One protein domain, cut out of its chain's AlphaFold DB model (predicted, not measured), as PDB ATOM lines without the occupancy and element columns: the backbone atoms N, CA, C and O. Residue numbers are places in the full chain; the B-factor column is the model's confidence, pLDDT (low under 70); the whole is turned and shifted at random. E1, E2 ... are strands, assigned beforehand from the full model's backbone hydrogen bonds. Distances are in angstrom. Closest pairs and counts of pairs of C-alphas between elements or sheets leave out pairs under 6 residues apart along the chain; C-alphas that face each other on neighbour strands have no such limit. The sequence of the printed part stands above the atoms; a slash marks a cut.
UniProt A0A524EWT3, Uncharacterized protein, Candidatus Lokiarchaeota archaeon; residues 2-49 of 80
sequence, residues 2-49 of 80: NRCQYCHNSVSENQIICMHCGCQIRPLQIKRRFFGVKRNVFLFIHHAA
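This is residues 2 to 49 of the 80 residues of an uncharacterized protein of Candidatus Lokiarchaeota archaeon (UniProt A0A524EWT3). There is little regular structure here: a long two-stranded hairpin of E1 and E2 makes one end, and a looped head without named elements, residues 2 to 27, makes the other. Residues 44 to 49 run on from E2 as a tail. The printed part has 48 residues, with no named helix and two named strands, E1 then E2, in an antiparallel sheet; the class is all strand, though the strands hold only 14 residues. The whole is loose, with a radius of gyration of the C-alphas of 13.5 A, and flat, spanning 42 by 25 by 12 A.

E1, residues 28 to 34, measures 17.4 A and begins at C-alpha 28 (17.855, 32.780, -27.362). E2, residues 37 to 43, measures 18.1 A and ends at C-alpha 43 (16.792, 28.578, -24.734).

E1 and E2 form a hairpin with a tight link, antiparallel at 149 degrees. C-alphas 33 and 38 face each other at 4.4 A. N 30 and O 41, 2.8 A, are within hydrogen-bond range. Residues 2 to 3 pair antiparallel with residues 10 to 11.

The farthest C-alphas, of His 8 and Gly 36, are 41.9 A apart. The printed part has no cut. Residues 46 to 49 have pLDDT under 70.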
ATOM      1  N   ASN A   2      33.631  41.668 -29.621       81.44
ATOM      2  CA  ASN A   2      33.375  40.425 -28.893       81.44
ATOM      3  C   ASN A   2      34.000  39.246 -29.656       81.44
ATOM      4  O   ASN A   2      34.000  39.225 -30.889       81.44
ATOM      5  N   ARG A   3      34.564  38.281 -28.926       88.19
ATOM      6  CA  ARG A   3      35.129  37.043 -29.485       88.19
ATOM      7  C   ARG A   3      34.316  35.847 -29.008       88.19
ATOM      8  O   ARG A   3      33.816  35.845 -27.884       88.19
ATOM      9  N   CYS A   4      34.184  34.837 -29.861       85.94
ATOM     10  CA  CYS A   4      33.576  33.574 -29.468       85.94
ATOM     11  C   CYS A   4      34.440  32.904 -28.388       85.94
ATOM     12  O   CYS A   4      35.654  32.809 -28.542       85.94
ATOM     13  N   GLN A   5      33.827  32.409 -27.313       84.44
ATOM     14  CA  GLN A   5      34.559  31.738 -26.231       84.44
ATOM     15  C   GLN A   5      35.138  30.375 -26.643       84.44
ATOM     16  O   GLN A   5      36.053  29.896 -25.988       84.44
ATOM     17  N   TYR A   6      34.631  29.781 -27.729       84.00
ATOM     18  CA  TYR A   6      35.033  28.451 -28.192       84.00
ATOM     19  C   TYR A   6      36.067  28.499 -29.323       84.00
ATOM     20  O   TYR A   6      37.109  27.869 -29.224       84.00
ATOM     21  N   CYS A   7      35.804  29.252 -30.399       86.88
ATOM     22  CA  CYS A   7      36.717  29.330 -31.553       86.88
ATOM     23  C   CYS A   7      37.536  30.624 -31.622       86.88
ATOM     24  O   CYS A   7      38.290  30.814 -32.570       86.88
ATOM     25  N   HIS A   8      37.350  31.546 -30.672       88.69
ATOM     26  CA  HIS A   8      38.053  32.835 -30.575       88.69
ATOM     27  C   HIS A   8      37.917  33.793 -31.769       88.69
ATOM     28  O   HIS A   8      38.428  34.913 -31.711       88.69
ATOM     29  N   ASN A   9      37.152  33.419 -32.797       88.56
ATOM     30  CA  ASN A   9      36.834  34.288 -33.921       88.56
ATOM     31  C   ASN A   9      35.985  35.487 -33.489       88.56
ATOM     32  O   ASN A   9      35.232  35.441 -32.506       88.56
ATOM     33  N   SER A  10      36.108  36.573 -34.250       91.88
ATOM     34  CA  SER A  10      35.305  37.778 -34.073       91.88
ATOM     35  C   SER A  10      33.824  37.480 -34.279       91.88
ATOM     36  O   SER A  10      33.445  36.821 -35.245       91.88
ATOM     37  N   VAL A  11      32.987  38.000 -33.388       91.62
ATOM     38  CA  VAL A  11      31.529  37.865 -33.459       91.62
ATOM     39  C   VAL A  11      30.878  39.235 -33.352       91.62
ATOM     40  O   VAL A  11      31.352  40.116 -32.628       91.62
ATOM     41  N   SER A  12      29.793  39.415 -34.105       88.50
ATOM     42  CA  SER A  12      29.011  40.649 -34.077       88.50
ATOM     43  C   SER A  12      28.328  40.812 -32.720       88.50
ATOM     44  O   SER A  12      27.988  39.839 -32.046       88.50
ATOM     45  N   GLU A  13      28.118  42.056 -32.303       84.12
ATOM     46  CA  GLU A  13      27.580  42.360 -30.981       84.12
ATOM     47  C   GLU A  13      26.157  41.835 -30.784       84.12
ATOM     48  O   GLU A  13      25.807  41.486 -29.667       84.12
ATOM     49  N   ASN A  14      25.363  41.675 -31.845       84.69
ATOM     50  CA  ASN A  14      23.993  41.147 -31.764       84.69
ATOM     51  C   ASN A  14      23.886  39.656 -32.113       84.69
ATOM     52  O   ASN A  14      22.791  39.123 -32.287       84.69
ATOM     53  N   GLN A  15      25.018  38.968 -32.232       83.75
ATOM     54  CA  GLN A  15      25.062  37.591 -32.691       83.75
ATOM     55  C   GLN A  15      24.746  36.605 -31.558       83.75
ATOM     56  O   GLN A  15      25.394  36.598 -30.513       83.75
ATOM     57  N   ILE A  16      23.744  35.751 -31.780       86.19
ATOM     58  CA  ILE A  16      23.291  34.743 -30.805       86.19
ATOM     59  C   ILE A  16      24.104  33.448 -30.941       86.19
ATOM     60  O   ILE A  16      24.440  32.823 -29.937       86.19
ATOM     61  N   ILE A  17      24.459  33.073 -32.174       87.44
ATOM     62  CA  ILE A  17      25.195  31.849 -32.519       87.44
ATOM     63  C   ILE A  17      26.442  32.224 -33.316       87.44
ATOM     64  O   ILE A  17      26.366  33.009 -34.262       87.44
ATOM     65  N   CYS A  18      27.592  31.655 -32.968       85.44
ATOM     66  CA  CYS A  18      28.819  31.843 -33.729       85.44
ATOM     67  C   CYS A  18      28.702  31.182 -35.108       85.44
ATOM     68  O   CYS A  18      28.525  29.974 -35.201       85.44
ATOM     69  N   MET A  19      28.872  31.959 -36.179       85.12
ATOM     70  CA  MET A  19      28.813  31.445 -37.556       85.12
ATOM     71  C   MET A  19      30.039  30.601 -37.936       85.12
ATOM     72  O   MET A  19      30.010  29.920 -38.951       85.12
ATOM     73  N   HIS A  20      31.110  30.632 -37.132       85.25
ATOM     74  CA  HIS A  20      32.317  29.842 -37.388       85.25
ATOM     75  C   HIS A  20      32.260  28.446 -36.767       85.25
ATOM     76  O   HIS A  20      32.694  27.489 -37.393       85.25
ATOM     77  N   CYS A  21      31.755  28.325 -35.536       83.62
ATOM     78  CA  CYS A  21      31.762  27.057 -34.797       83.62
ATOM     79  C   CYS A  21      30.374  26.568 -34.367       83.62
ATOM     80  O   CYS A  21      30.266  25.524 -33.736       83.62
ATOM     81  N   GLY A  22      29.308  27.324 -34.641       82.31
ATOM     82  CA  GLY A  22      27.940  26.958 -34.262       82.31
ATOM     83  C   GLY A  22      27.653  27.026 -32.758       82.31
ATOM     84  O   GLY A  22      26.572  26.637 -32.319       82.31
ATOM     85  N   CYS A  23      28.589  27.504 -31.934       83.75
ATOM     86  CA  CYS A  23      28.364  27.631 -30.496       83.75
ATOM     87  C   CYS A  23      27.464  28.821 -30.173       83.75
ATOM     88  O   CYS A  23      27.576  29.892 -30.778       83.75
ATOM     89  N   GLN A  24      26.600  28.650 -29.178       86.62
ATOM     90  CA  GLN A  24      25.764  29.730 -28.681       86.62
ATOM     91  C   GLN A  24      26.601  30.722 -27.865       86.62
ATOM     92  O   GLN A  24      27.337  30.345 -26.961       86.62
ATOM     93  N   ILE A  25      26.477  32.003 -28.204       87.00
ATOM     94  CA  ILE A  25      27.167  33.120 -27.548       87.00
ATOM     95  C   ILE A  25      26.227  33.797 -26.550       87.00
ATOM     96  O   ILE A  25      26.660  34.280 -25.506       87.00
ATOM     97  N   ARG A  26      24.928  33.850 -26.876       84.50
ATOM     98  CA  ARG A  26      23.892  34.466 -26.040       84.50
ATOM     99  C   ARG A  26      22.645  33.589 -25.974       84.50
ATOM    100  O   ARG A  26      22.328  32.935 -26.967       84.50
ATOM    101  N   PRO A  27      21.911  33.589 -24.850       84.25
ATOM    102  CA  PRO A  27      20.640  32.880 -24.747       84.25
ATOM    103  C   PRO A  27      19.646  33.368 -25.803       84.25
ATOM    104  O   PRO A  27      19.521  34.570 -26.042       84.25
ATOM    105  N   LEU A  28      18.914  32.438 -26.419       83.31
ATOM    106  CA  LEU A  28      17.855  32.780 -27.362       83.31
ATOM    107  C   LEU A  28      16.564  33.018 -26.577       83.31
ATOM    108  O   LEU A  28      16.015  32.093 -25.980       83.31
ATOM    109  N   GLN A  29      16.076  34.256 -26.576       84.12
ATOM    110  CA  GLN A  29      14.812  34.603 -25.936       84.12
ATOM    111  C   GLN A  29      13.651  34.384 -26.907       84.12
ATOM    112  O   GLN A  29      13.563  35.044 -27.942       84.12
ATOM    113  N   ILE A  30      12.726  33.496 -26.551       84.38
ATOM    114  CA  ILE A  30      11.498  33.252 -27.310       84.38
ATOM    115  C   ILE A  30      10.265  33.526 -26.455       84.38
ATOM    116  O   ILE A  30      10.269  33.351 -25.236       84.38
ATOM    117  N   LYS A  31       9.171  33.938 -27.095       86.38
ATOM    118  CA  LYS A  31       7.861  34.062 -26.448       86.38
ATOM    119  C   LYS A  31       7.085  32.773 -26.686       86.38
ATOM    120  O   LYS A  31       6.727  32.487 -27.824       86.38
ATOM    121  N   ARG A  32       6.808  32.004 -25.632       85.31
ATOM    122  CA  ARG A  32       5.945  30.813 -25.706       85.31
ATOM    123  C   ARG A  32       4.682  31.004 -24.888       85.31
ATOM    124  O   ARG A  32       4.685  31.664 -23.850       85.31
ATOM    125  N   ARG A  33       3.585  30.420 -25.366       84.12
ATOM    126  CA  ARG A  33       2.326  30.367 -24.627       84.12
ATOM    127  C   ARG A  33       2.313  29.083 -23.805       84.12
ATOM    128  O   ARG A  33       2.344  28.002 -24.376       84.12
ATOM    129  N   PHE A  34       2.272  29.212 -22.487       75.50
ATOM    130  CA  PHE A  34       2.087  28.097 -21.561       75.50
ATOM    131  C   PHE A  34       0.759  28.303 -20.842       75.50
ATOM    132  O   PHE A  34       0.547  29.367 -20.263       75.50
ATOM    133  N   PHE A  35      -0.137  27.315 -20.914       80.31
ATOM    134  CA  PHE A  35      -1.453  27.356 -20.258       80.31
ATOM    135  C   PHE A  35      -2.208  28.679 -20.498       80.31
ATOM    136  O   PHE A  35      -2.665  29.342 -19.574       80.31
ATOM    137  N   GLY A  36      -2.266  29.126 -21.757       84.75
ATOM    138  CA  GLY A  36      -2.958  30.363 -22.146       84.75
ATOM    139  C   GLY A  36      -2.189  31.668 -21.888       84.75
ATOM    140  O   GLY A  36      -2.487  32.669 -22.548       84.75
ATOM    141  N   VAL A  37      -1.146  31.660 -21.050       83.19
ATOM    142  CA  VAL A  37      -0.333  32.835 -20.685       83.19
ATOM    143  C   VAL A  37       0.935  32.918 -21.545       83.19
ATOM    144  O   VAL A  37       1.638  31.927 -21.735       83.19
ATOM    145  N   LYS A  38       1.261  34.108 -22.069       85.19
ATOM    146  CA  LYS A  38       2.520  34.352 -22.802       85.19
ATOM    147  C   LYS A  38       3.666  34.540 -21.803       85.19
ATOM    148  O   LYS A  38       3.611  35.448 -20.981       85.19
ATOM    149  N   ARG A  39       4.711  33.716 -21.893       83.94
ATOM    150  CA  ARG A  39       5.934  33.825 -21.084       83.94
ATOM    151  C   ARG A  39       7.170  33.916 -21.979       83.94
ATOM    152  O   ARG A  39       7.218  33.316 -23.053       83.94
ATOM    153  N   ASN A  40       8.162  34.675 -21.525       85.38
ATOM    154  CA  ASN A  40       9.491  34.679 -22.129       85.38
ATOM    155  C   ASN A  40      10.247  33.441 -21.640       85.38
ATOM    156  O   ASN A  40      10.321  33.203 -20.436       85.38
ATOM    157  N   VAL A  41      10.790  32.663 -22.568       82.75
ATOM    158  CA  VAL A  41      11.610  31.484 -22.292       82.75
ATOM    159  C   VAL A  41      12.974  31.709 -22.921       82.75
ATOM    160  O   VAL A  41      13.063  32.133 -24.072       82.75
ATOM    161  N   PHE A  42      14.027  31.424 -22.165       83.69
ATOM    162  CA  PHE A  42      15.396  31.461 -22.658       83.69
ATOM    163  C   PHE A  42      15.835  30.043 -23.007       83.69
ATOM    164  O   PHE A  42      15.761  29.144 -22.171       83.69
ATOM    165  N   LEU A  43      16.260  29.845 -24.251       78.88
ATOM    166  CA  LEU A  43      16.792  28.578 -24.734       78.88
ATOM    167  C   LEU A  43      18.320  28.612 -24.711       78.88
ATOM    168  O   LEU A  43      18.940  29.537 -25.251       78.88
ATOM    169  N   PHE A  44      18.896  27.568 -24.120       79.12
ATOM    170  CA  PHE A  44      20.329  27.311 -24.074       79.12
ATOM    171  C   PHE A  44      20.622  26.015 -24.842       79.12
ATOM    172  O   PHE A  44      20.107  24.950 -24.507       79.12
ATOM    173  N   ILE A  45      21.420  26.112 -25.898       75.25
ATOM    174  CA  ILE A  45      21.974  25.004 -26.664       75.25
ATOM    175  C   ILE A  45      23.262  24.603 -25.952       75.25
ATOM    176  O   ILE A  45      24.306  25.242 -26.100       75.25
ATOM    177  N   HIS A  46      23.180  23.541 -25.160       61.44
ATOM    178  CA  HIS A  46      24.365  22.902 -24.610       61.44
ATOM    179  C   HIS A  46      25.009  22.062 -25.714       61.44
ATOM    180  O   HIS A  46      24.438  21.067 -26.155       61.44
ATOM    181  N   HIS A  47      26.202  22.454 -26.165       59.94
ATOM    182  CA  HIS A  47      27.055  21.538 -26.920       59.94
ATOM    183  C   HIS A  47      27.500  20.445 -25.950       59.94
ATOM    184  O   HIS A  47      28.323  20.696 -25.069       59.94
ATOM    185  N   ALA A  48      26.926  19.246 -26.069       50.50
ATOM    186  CA  ALA A  48      27.536  18.070 -25.471       50.50
ATOM    187  C   ALA A  48      28.931  17.960 -26.093       50.50
ATOM    188  O   ALA A  48      29.047  17.907 -27.315       50.50
ATOM    189  N   ALA A  49      29.983  18.000 -25.274       50.38
ATOM    190  CA  ALA A  49      31.327  17.714 -25.746       50.38
ATOM    191  C   ALA A  49      31.292  16.304 -26.341       50.38
ATOM    192  O   ALA A  49      31.236  15.332 -25.594       50.38
TER     193      ALA A  49